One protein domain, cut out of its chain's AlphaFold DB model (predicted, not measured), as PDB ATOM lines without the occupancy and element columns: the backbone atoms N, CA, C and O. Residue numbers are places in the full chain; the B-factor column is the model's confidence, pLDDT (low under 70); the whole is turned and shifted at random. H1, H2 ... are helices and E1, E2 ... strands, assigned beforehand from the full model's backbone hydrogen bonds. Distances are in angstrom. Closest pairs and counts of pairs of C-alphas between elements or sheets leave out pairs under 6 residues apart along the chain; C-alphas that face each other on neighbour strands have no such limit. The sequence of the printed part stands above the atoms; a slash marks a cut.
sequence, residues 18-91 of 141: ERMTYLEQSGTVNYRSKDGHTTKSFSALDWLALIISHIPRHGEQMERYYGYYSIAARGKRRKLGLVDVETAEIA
ATOM      1  N   GLU A  18       9.694 -50.457  15.774       88.69
ATOM      2  CA  GLU A  18       9.924 -51.885  16.055       88.69
ATOM      3  C   GLU A  18       9.854 -52.766  14.799       88.69
ATOM      4  O   GLU A  18      10.378 -53.878  14.763       88.69
ATOM      5  N   ARG A  19       9.191 -52.275  13.747       88.06
ATOM      6  CA  ARG A  19       8.994 -52.985  12.477       88.06
ATOM      7  C   ARG A  19       9.984 -52.565  11.391       88.06
ATOM      8  O   ARG A  19       9.871 -53.043  10.260       88.06
ATOM      9  N   MET A  20      10.924 -51.683  11.721       90.25
ATOM     10  CA  MET A  20      11.935 -51.148  10.819       90.25
ATOM     11  C   MET A  20      13.308 -51.735  11.149       90.25
ATOM     12  O   MET A  20      13.724 -51.770  12.302       90.25
ATOM     13  N   THR A  21      14.049 -52.143  10.125       92.56
ATOM     14  CA  THR A  21      15.455 -52.533  10.260       92.56
ATOM     15  C   THR A  21      16.276 -51.780   9.229       92.56
ATOM     16  O   THR A  21      16.000 -51.861   8.032       92.56
ATOM     17  N   TYR A  22      17.271 -51.032   9.699       92.56
ATOM     18  CA  TYR A  22      18.203 -50.320   8.836       92.56
ATOM     19  C   TYR A  22      19.437 -51.183   8.568       92.56
ATOM     20  O   TYR A  22      20.009 -51.755   9.494       92.56
ATOM     21  N   LEU A  23      19.824 -51.284   7.299       92.00
ATOM     22  CA  LEU A  23      21.017 -51.994   6.856       92.00
ATOM     23  C   LEU A  23      22.050 -50.970   6.379       92.00
ATOM     24  O   LEU A  23      21.966 -50.469   5.257       92.00
ATOM     25  N   GLU A  24      23.035 -50.676   7.228       88.81
ATOM     26  CA  GLU A  24      24.088 -49.684   6.953       88.81
ATOM     27  C   GLU A  24      24.897 -50.009   5.694       88.81
ATOM     28  O   GLU A  24      25.192 -49.120   4.903       88.81
ATOM     29  N   GLN A  25      25.192 -51.291   5.468       89.25
ATOM     30  CA  GLN A  25      26.025 -51.755   4.351       89.25
ATOM     31  C   GLN A  25      25.423 -51.439   2.976       89.25
ATOM     32  O   GLN A  25      26.158 -51.247   2.012       89.25
ATOM     33  N   SER A  26      24.095 -51.402   2.876       86.94
ATOM     34  CA  SER A  26      23.371 -51.172   1.623       86.94
ATOM     35  C   SER A  26      22.599 -49.851   1.607       86.94
ATOM     36  O   SER A  26      21.906 -49.573   0.630       86.94
ATOM     37  N   GLY A  27      22.658 -49.052   2.681       91.12
ATOM     38  CA  GLY A  27      21.882 -47.812   2.815       91.12
ATOM     39  C   GLY A  27      20.372 -48.020   2.648       91.12
ATOM     40  O   GLY A  27      19.670 -47.142   2.140       91.12
ATOM     41  N   THR A  28      19.874 -49.205   3.010       92.44
ATOM     42  CA  THR A  28      18.500 -49.645   2.737       92.44
ATOM     43  C   THR A  28      17.736 -49.838   4.043       92.44
ATOM     44  O   THR A  28      18.273 -50.318   5.042       92.44
ATOM     45  N   VAL A  29      16.455 -49.483   4.033       92.44
ATOM     46  CA  VAL A  29      15.520 -49.693   5.136       92.44
ATOM     47  C   VAL A  29      14.556 -50.814   4.771       92.44
ATOM     48  O   VAL A  29      13.839 -50.728   3.776       92.44
ATOM     49  N   ASN A  30      14.500 -51.848   5.603       91.94
ATOM     50  CA  ASN A  30      13.507 -52.909   5.500       91.94
ATOM     51  C   ASN A  30      12.365 -52.631   6.476       91.94
ATOM     52  O   ASN A  30      12.592 -52.486   7.678       91.94
ATOM     53  N   TYR A  31      11.134 -52.593   5.976       89.75
ATOM     54  CA  TYR A  31       9.941 -52.392   6.788       89.75
ATOM     55  C   TYR A  31       8.999 -53.591   6.698       89.75
ATOM     56  O   TYR A  31       8.559 -53.981   5.610       89.75
ATOM     57  N   ARG A  32       8.669 -54.168   7.854       89.44
ATOM     58  CA  ARG A  32       7.757 -55.311   7.978       89.44
ATOM     59  C   ARG A  32       6.313 -54.835   8.100       89.44
ATOM     60  O   ARG A  32       6.032 -53.895   8.840       89.44
ATOM     61  N   SER A  33       5.377 -55.486   7.415       81.25
ATOM     62  CA  SER A  33       3.919 -55.291   7.561       81.25
ATOM     63  C   SER A  33       3.404 -55.687   8.950       81.25
ATOM     64  O   SER A  33       4.095 -56.366   9.706       81.25
ATOM     65  N   LYS A  34       2.192 -55.230   9.307       77.25
ATOM     66  CA  LYS A  34       1.604 -55.481  10.635       77.25
ATOM     67  C   LYS A  34       1.324 -56.965  10.825       77.25
ATOM     68  O   LYS A  34       1.573 -57.500  11.895       77.25
ATOM     69  N   ASP A  35       0.885 -57.603   9.751       78.81
ATOM     70  CA  ASP A  35       0.561 -59.023   9.717       78.81
ATOM     71  C   ASP A  35       1.832 -59.891   9.631       78.81
ATOM     72  O   ASP A  35       1.761 -61.110   9.648       78.81
ATOM     73  N   GLY A  36       3.020 -59.280   9.519       76.69
ATOM     74  CA  GLY A  36       4.312 -59.967   9.522       76.69
ATOM     75  C   GLY A  36       4.669 -60.697   8.223       76.69
ATOM     76  O   GLY A  36       5.835 -61.034   8.031       76.69
ATOM     77  N   HIS A  37       3.709 -60.897   7.319       76.62
ATOM     78  CA  HIS A  37       3.874 -61.702   6.104       76.62
ATOM     79  C   HIS A  37       4.661 -61.018   4.986       76.62
ATOM     80  O   HIS A  37       5.295 -61.687   4.176       76.62
ATOM     81  N   THR A  38       4.623 -59.688   4.918       82.19
ATOM     82  CA  THR A  38       5.329 -58.929   3.877       82.19
ATOM     83  C   THR A  38       6.389 -58.024   4.480       82.19
ATOM     84  O   THR A  38       6.143 -57.351   5.484       82.19
ATOM     85  N   THR A  39       7.562 -58.000   3.849       87.38
ATOM     86  CA  THR A  39       8.652 -57.062   4.139       87.38
ATOM     87  C   THR A  39       9.000 -56.335   2.850       87.38
ATOM     88  O   THR A  39       9.139 -56.971   1.807       87.38
ATOM     89  N   LYS A  40       9.094 -55.006   2.908       87.62
ATOM     90  CA  LYS A  40       9.487 -54.167   1.770       87.62
ATOM     91  C   LYS A  40      10.799 -53.460   2.076       87.62
ATOM     92  O   LYS A  40      10.975 -52.967   3.187       87.62
ATOM     93  N   SER A  41      11.681 -53.406   1.087       89.88
ATOM     94  CA  SER A  41      12.955 -52.694   1.159       89.88
ATOM     95  C   SER A  41      12.848 -51.363   0.423       89.88
ATOM     96  O   SER A  41      12.277 -51.307  -0.665       89.88
ATOM     97  N   PHE A  42      13.401 -50.307   1.010       89.50
ATOM     98  CA  PHE A  42      13.418 -48.951   0.464       89.50
ATOM     99  C   PHE A  42      14.821 -48.363   0.582       89.50
ATOM    100  O   PHE A  42      15.521 -48.656   1.552       89.50
ATOM    101  N   SER A  43      15.231 -47.492  -0.342       93.44
ATOM    102  CA  SER A  43      16.434 -46.686  -0.103       93.44
ATOM    103  C   SER A  43      16.210 -45.771   1.110       93.44
ATOM    104  O   SER A  43      15.072 -45.383   1.396       93.44
ATOM    105  N   ALA A  44      17.270 -45.409   1.836       91.19
ATOM    106  CA  ALA A  44      17.144 -44.525   2.998       91.19
ATOM    107  C   ALA A  44      16.473 -43.179   2.657       91.19
ATOM    108  O   ALA A  44      15.667 -42.674   3.439       91.19
ATOM    109  N   LEU A  45      16.761 -42.622   1.476       91.06
ATOM    110  CA  LEU A  45      16.178 -41.357   1.024       91.06
ATOM    111  C   LEU A  45      14.706 -41.508   0.632       91.06
ATOM    112  O   LEU A  45      13.893 -40.672   1.025       91.06
ATOM    113  N   ASP A  46      14.341 -42.585  -0.067       88.81
ATOM    114  CA  ASP A  46      12.938 -42.851  -0.408       88.81
ATOM    115  C   ASP A  46      12.112 -43.118   0.849       88.81
ATOM    116  O   ASP A  46      10.974 -42.664   0.967       88.81
ATOM    117  N   TRP A  47      12.700 -43.817   1.823       88.56
ATOM    118  CA  TRP A  47      12.081 -44.050   3.120       88.56
ATOM    119  C   TRP A  47      11.836 -42.741   3.876       88.56
ATOM    120  O   TRP A  47      10.727 -42.508   4.360       88.56
ATOM    121  N   LEU A  48      12.830 -41.848   3.927       89.00
ATOM    122  CA  LEU A  48      12.673 -40.516   4.514       89.00
ATOM    123  C   LEU A  48      11.617 -39.686   3.782       89.00
ATOM    124  O   LEU A  48      10.799 -39.052   4.442       89.00
ATOM    125  N   ALA A  49      11.587 -39.714   2.449       87.69
ATOM    126  CA  ALA A  49      10.578 -39.006   1.664       87.69
ATOM    127  C   ALA A  49       9.161 -39.536   1.948       87.69
ATOM    128  O   ALA A  49       8.235 -38.747   2.146       87.69
ATOM    129  N   LEU A  50       8.998 -40.862   2.039       83.06
ATOM    130  CA  LEU A  50       7.736 -41.503   2.415       83.06
ATOM    131  C   LEU A  50       7.295 -41.096   3.818       83.06
ATOM    132  O   LEU A  50       6.124 -40.774   4.011       83.06
ATOM    133  N   ILE A  51       8.220 -41.064   4.780       81.75
ATOM    134  CA  ILE A  51       7.922 -40.567   6.120       81.75
ATOM    135  C   ILE A  51       7.535 -39.094   6.016       81.75
ATOM    136  O   ILE A  51       6.393 -38.767   6.281       81.75
ATOM    137  N   ILE A  52       8.396 -38.193   5.566       79.94
ATOM    138  CA  ILE A  52       8.138 -36.744   5.614       79.94
ATOM    139  C   ILE A  52       6.862 -36.340   4.855       79.94
ATOM    140  O   ILE A  52       6.220 -35.370   5.244       79.94
ATOM    141  N   SER A  53       6.416 -37.120   3.862       75.69
ATOM    142  CA  SER A  53       5.125 -36.909   3.193       75.69
ATOM    143  C   SER A  53       3.902 -36.887   4.131       75.69
ATOM    144  O   SER A  53       2.878 -36.314   3.765       75.69
ATOM    145  N   HIS A  54       3.994 -37.462   5.341       69.81
ATOM    146  CA  HIS A  54       2.928 -37.390   6.349       69.81
ATOM    147  C   HIS A  54       2.915 -36.076   7.147       69.81
ATOM    148  O   HIS A  54       1.935 -35.800   7.845       69.81
ATOM    149  N   ILE A  55       3.994 -35.291   7.104       74.06
ATOM    150  CA  ILE A  55       4.120 -34.032   7.840       74.06
ATOM    151  C   ILE A  55       3.609 -32.906   6.927       74.06
ATOM    152  O   ILE A  55       4.183 -32.684   5.860       74.06
ATOM    153  N   PRO A  56       2.534 -32.190   7.298       67.44
ATOM    154  CA  PRO A  56       2.017 -31.080   6.507       67.44
ATOM    155  C   PRO A  56       3.033 -29.938   6.472       67.44
ATOM    156  O   PRO A  56       3.836 -29.770   7.396       67.44
ATOM    157  N   ARG A  57       2.977 -29.115   5.422       68.00
ATOM    158  CA  ARG A  57       3.801 -27.907   5.364       68.00
ATOM    159  C   ARG A  57       3.312 -26.882   6.383       68.00
ATOM    160  O   ARG A  57       2.162 -26.887   6.812       68.00
ATOM    161  N   HIS A  58       4.198 -25.970   6.755       63.47
ATOM    162  CA  HIS A  58       3.866 -24.889   7.672       63.47
ATOM    163  C   HIS A  58       2.710 -24.033   7.121       63.47
ATOM    164  O   HIS A  58       2.807 -23.500   6.018       63.47
ATOM    165  N   GLY A  59       1.628 -23.898   7.894       67.12
ATOM    166  CA  GLY A  59       0.417 -23.166   7.498       67.12
ATOM    167  C   GLY A  59      -0.585 -23.974   6.665       67.12
ATOM    168  O   GLY A  59      -1.720 -23.536   6.500       67.12
ATOM    169  N   GLU A  60      -0.218 -25.169   6.196       63.16
ATOM    170  CA  GLU A  60      -1.173 -26.125   5.642       63.16
ATOM    171  C   GLU A  60      -1.765 -26.932   6.801       63.16
ATOM    172  O   GLU A  60      -1.062 -27.641   7.526       63.16
ATOM    173  N   GLN A  61      -3.076 -26.832   7.006       53.31
ATOM    174  CA  GLN A  61      -3.749 -27.754   7.906       53.31
ATOM    175  C   GLN A  61      -3.677 -29.139   7.261       53.31
ATOM    176  O   GLN A  61      -4.057 -29.306   6.104       53.31
ATOM    177  N   MET A  62      -3.178 -30.138   7.993       53.53
ATOM    178  CA  MET A  62      -3.256 -31.523   7.541       53.53
ATOM    179  C   MET A  62      -4.749 -31.825   7.363       53.53
ATOM    180  O   MET A  62      -5.446 -32.076   8.351       53.53
ATOM    181  N   GLU A  63      -5.257 -31.815   6.127       53.97
ATOM    182  CA  GLU A  63      -6.476 -32.537   5.776       53.97
ATOM    183  C   GLU A  63      -6.129 -34.013   5.943       53.97
ATOM    184  O   GLU A  63      -5.956 -34.777   4.992       53.97
ATOM    185  N   ARG A  64      -5.992 -34.454   7.199       55.19
ATOM    186  CA  ARG A  64      -6.179 -35.856   7.507       55.19
ATOM    187  C   ARG A  64      -7.511 -36.151   6.863       55.19
ATOM    188  O   ARG A  64      -8.524 -35.556   7.231       55.19
ATOM    189  N   TYR A  65      -7.487 -37.063   5.903       52.44
ATOM    190  CA  TYR A  65      -8.624 -37.582   5.156       52.44
ATOM    191  C   TYR A  65      -9.746 -38.135   6.072       52.44
ATOM    192  O   TYR A  65     -10.635 -38.832   5.605       52.44
ATOM    193  N   TYR A  66      -9.744 -37.846   7.378       52.03
ATOM    194  CA  TYR A  66     -10.849 -37.990   8.307       52.03
ATOM    195  C   TYR A  66     -12.153 -37.477   7.711       52.03
ATOM    196  O   TYR A  66     -13.153 -38.164   7.838       52.03
ATOM    197  N   GLY A  67     -12.153 -36.352   6.986       60.88
ATOM    198  CA  GLY A  67     -13.337 -35.888   6.260       60.88
ATOM    199  C   GLY A  67     -13.852 -36.948   5.283       60.88
ATOM    200  O   GLY A  67     -14.996 -37.389   5.391       60.88
ATOM    201  N   TYR A  68     -12.983 -37.448   4.402       64.56
ATOM    202  CA  TYR A  68     -13.314 -38.499   3.438       64.56
ATOM    203  C   TYR A  68     -13.689 -39.827   4.115       64.56
ATOM    204  O   TYR A  68     -14.707 -40.417   3.757       64.56
ATOM    205  N   TYR A  69     -12.940 -40.291   5.116       60.16
ATOM    206  CA  TYR A  69     -13.186 -41.545   5.843       60.16
ATOM    207  C   TYR A  69     -14.201 -41.415   6.993       60.16
ATOM    208  O   TYR A  69     -14.529 -42.411   7.652       60.16
ATOM    209  N   SER A  70     -14.765 -40.228   7.222       66.06
ATOM    210  CA  SER A  70     -15.798 -40.017   8.235       66.06
ATOM    211  C   SER A  70     -17.007 -40.896   7.930       66.06
ATOM    212  O   SER A  70     -17.311 -41.226   6.778       66.06
ATOM    213  N   ILE A  71     -17.714 -41.316   8.977       67.75
ATOM    214  CA  ILE A  71     -18.934 -42.119   8.824       67.75
ATOM    215  C   ILE A  71     -19.990 -41.326   8.033       67.75
ATOM    216  O   ILE A  71     -20.680 -41.901   7.190       67.75
ATOM    217  N   ALA A  72     -20.056 -40.007   8.246       74.25
ATOM    218  CA  ALA A  72     -20.956 -39.098   7.545       74.25
ATOM    219  C   ALA A  72     -20.648 -39.016   6.039       74.25
ATOM    220  O   ALA A  72     -21.528 -39.295   5.220       74.25
ATOM    221  N   ALA A  73     -19.401 -38.722   5.650       74.19
ATOM    222  CA  ALA A  73     -19.025 -38.627   4.238       74.19
ATOM    223  C   ALA A  73     -19.127 -39.981   3.518       74.19
ATOM    224  O   ALA A  73     -19.617 -40.038   2.388       74.19
ATOM    225  N   ARG A  74     -18.757 -41.086   4.184       74.38
ATOM    226  CA  ARG A  74     -18.985 -42.450   3.670       74.38
ATOM    227  C   ARG A  74     -20.469 -42.746   3.473       74.38
ATOM    228  O   ARG A  74     -20.852 -43.312   2.453       74.38
ATOM    229  N   GLY A  75     -21.314 -42.343   4.422       74.19
ATOM    230  CA  GLY A  75     -22.767 -42.458   4.311       74.19
ATOM    231  C   GLY A  75     -23.325 -41.684   3.116       74.19
ATOM    232  O   GLY A  75     -24.152 -42.222   2.380       74.19
ATOM    233  N   LYS A  76     -22.835 -40.459   2.888       79.75
ATOM    234  CA  LYS A  76     -23.218 -39.617   1.746       79.75
ATOM    235  C   LYS A  76     -22.811 -40.255   0.413       79.75
ATOM    236  O   LYS A  76     -23.652 -40.370  -0.472       79.75
ATOM    237  N   ARG A  77     -21.578 -40.769   0.296       83.81
ATOM    238  CA  ARG A  77     -21.122 -41.497  -0.908       83.81
ATOM    239  C   ARG A  77     -21.911 -42.780  -1.156       83.81
ATOM    240  O   ARG A  77     -22.294 -43.032  -2.291       83.81
ATOM    241  N   ARG A  78     -22.240 -43.536  -0.100       75.00
ATOM    242  CA  ARG A  78     -23.085 -44.737  -0.205       75.00
ATOM    243  C   ARG A  78     -24.489 -44.413  -0.719       75.00
ATOM    244  O   ARG A  78     -24.986 -45.132  -1.575       75.00
ATOM    245  N   LYS A  79     -25.115 -43.335  -0.231       78.69
ATOM    246  CA  LYS A  79     -26.430 -42.881  -0.727       78.69
ATOM    247  C   LYS A  79     -26.390 -42.460  -2.199       78.69
ATOM    248  O   LYS A  79     -27.370 -42.656  -2.900       78.69
ATOM    249  N   LEU A  80     -25.271 -41.895  -2.643       84.50
ATOM    250  CA  LEU A  80     -25.060 -41.444  -4.020       84.50
ATOM    251  C   LEU A  80     -24.539 -42.553  -4.956       84.50
ATOM    252  O   LEU A  80     -24.287 -42.278  -6.121       84.50
ATOM    253  N   GLY A  81     -24.339 -43.783  -4.464       78.81
ATOM    254  CA  GLY A  81     -23.799 -44.894  -5.262       78.81
ATOM    255  C   GLY A  81     -22.314 -44.762  -5.635       78.81
ATOM    256  O   GLY A  81     -21.819 -45.535  -6.442       78.81
ATOM    257  N   LEU A  82     -21.586 -43.816  -5.036       72.19
ATOM    258  CA  LEU A  82     -20.184 -43.493  -5.341       72.19
ATOM    259  C   LEU A  82     -19.191 -44.322  -4.499       72.19
ATOM    260  O   LEU A  82     -18.199 -43.789  -4.000       72.19
ATOM    261  N   VAL A  83     -19.495 -45.595  -4.231       63.22
ATOM    262  CA  VAL A  83     -18.628 -46.449  -3.400       63.22
ATOM    263  C   VAL A  83     -17.525 -47.040  -4.270       63.22
ATOM    264  O   VAL A  83     -17.805 -47.867  -5.130       63.22
ATOM    265  N   ASP A  84     -16.281 -46.632  -4.026       56.34
ATOM    266  CA  ASP A  84     -15.107 -47.232  -4.657       56.34
ATOM    267  C   ASP A  84     -14.727 -48.530  -3.923       56.34
ATOM    268  O   ASP A  84     -14.676 -48.554  -2.682       56.34
ATOM    269  N   VAL A  85     -14.504 -49.605  -4.678       52.94
ATOM    270  CA  VAL A  85     -14.367 -50.987  -4.174       52.94
ATOM    271  C   VAL A  85     -13.161 -51.125  -3.231       52.94
ATOM    272  O   VAL A  85     -13.267 -51.792  -2.202       52.94
ATOM    273  N   GLU A  86     -12.079 -50.377  -3.474       48.88
ATOM    274  CA  GLU A  86     -10.874 -50.354  -2.623       48.88
ATOM    275  C   GLU A  86     -11.129 -49.825  -1.198       48.88
ATOM    276  O   GLU A  86     -10.443 -50.194  -0.244       48.88
ATOM    277  N   THR A  87     -12.138 -48.970  -0.997       48.84
ATOM    278  CA  THR A  87     -12.417 -48.378   0.327       48.84
ATOM    279  C   THR A  87     -13.122 -49.329   1.295       48.84
ATOM    280  O   THR A  87     -13.124 -49.078   2.505       48.84
ATOM    281  N   ALA A  88     -13.774 -50.375   0.782       47.34
ATOM    282  CA  ALA A  88     -14.543 -51.319   1.588       47.34
ATOM    283  C   ALA A  88     -13.640 -52.337   2.305       47.34
ATOM    284  O   ALA A  88     -13.918 -52.704   3.449       47.34
ATOM    285  N   GLU A  89     -12.530 -52.729   1.674       43.78
ATOM    286  CA  GLU A  89     -11.612 -53.757   2.183       43.78
ATOM    287  C   GLU A  89     -10.778 -53.269   3.379       43.78
ATOM    288  O   GLU A  89     -10.589 -54.003   4.347       43.78
ATOM    289  N   ILE A  90     -10.367 -51.995   3.389       43.12
ATOM    290  CA  ILE A  90      -9.520 -51.415   4.452       43.12
ATOM    291  C   ILE A  90     -10.251 -51.344   5.807       43.12
ATOM    292  O   ILE A  90      -9.625 -51.326   6.867       43.12
ATOM    293  N   ALA A  91     -11.585 -51.292   5.805       45.91
ATOM    294  CA  ALA A  91     -12.360 -51.011   7.009       45.91
ATOM    295  C   ALA A  91     -12.826 -52.262   7.778       45.91
ATOM    296  O   ALA A  91     -13.416 -52.096   8.849       45.91
TER     297      ALA A  91
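This is residues 18 to 91 of the 141 residues of an uncharacterized protein of Geobacter uraniireducens (strain Rf4) (UniProt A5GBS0). A small sheet of three strands, E1, E2 and E3, with helix H1 standing up from one face makes one arm of a wide, open V, and three short helices, H2, H3 and H4, strung loosely along the chain, make the other. The unnamed stretch of residues 53 to 65 forms the tip of the V and is the link between the two arms. The printed part has 74 residues, with three named strands followed by four named helices, in the order E1 E2 E3 H1 H2 H3 H4; the sheet's order is E1 - E2 - E3, all antiparallel, and the class is mixed, helices and strands. The whole is only just extended, close to loose, with a radius of gyration of the C-alphas of 17.4 A, and its outline is flat, spanning 53 by 37 by 18 A.

E1 is residues 20 to 23, 9.9 A long from C-alpha 20 at (11.935, -51.148, 10.819). E2 is residues 28 to 32, 13.2 A, and E3 is residues 39 to 43, 13.6 A. H1 is residues 44 to 52, 12.2 A, ending at C-alpha 52 at (8.138, -36.744, 5.614). H2 is residues 66 to 69, 4.9 A; H3 is residues 71 to 79, 12.2 A; H4 is residues 86 to 89, 5.9 A, ending at C-alpha 89 at (-11.612, -53.757, 2.183).

The strands form a meander, each the antiparallel neighbour of the one before, with E1 and E3 as edge strands. E1 and E2 are a hairpin at 154 degrees between directions, with N 21 and O 30 2.9 A apart, within hydrogen-bond range. E2 and E3 are a hairpin at 155 degrees, with N 29 and O 42 2.8 A apart, also within range. H1 is on the sheet at a height of 8.6 A, lies over E3, and stands up from the sheet, rising 50 degrees out of the local plane. The closest C-alphas of E2 and H1 are those of Thr 28 and Ala 44, 5.3 A apart. H2 and H3 are close but not clearly touching; their closest C-alphas, of Gly 67 and Ala 73, are 6.6 A apart. H4 is apart from H1, H2 and H3, and H2, H3 and H4 are not on the sheet. In H1 and H3 every O i to N i+4 pair is within hydrogen-bond range; H2 and H4 are too short for such a pair.

The two C-alphas farthest apart, of Gln 25 and Lys 79, are 53.4 A apart. The printed part has no cut. The link from H1 to H2 is long, with 13 residues. The mean pLDDT of the printed part is 75.0; residue 54, residues 56 to 71 and residues 83 to 91 are under 70.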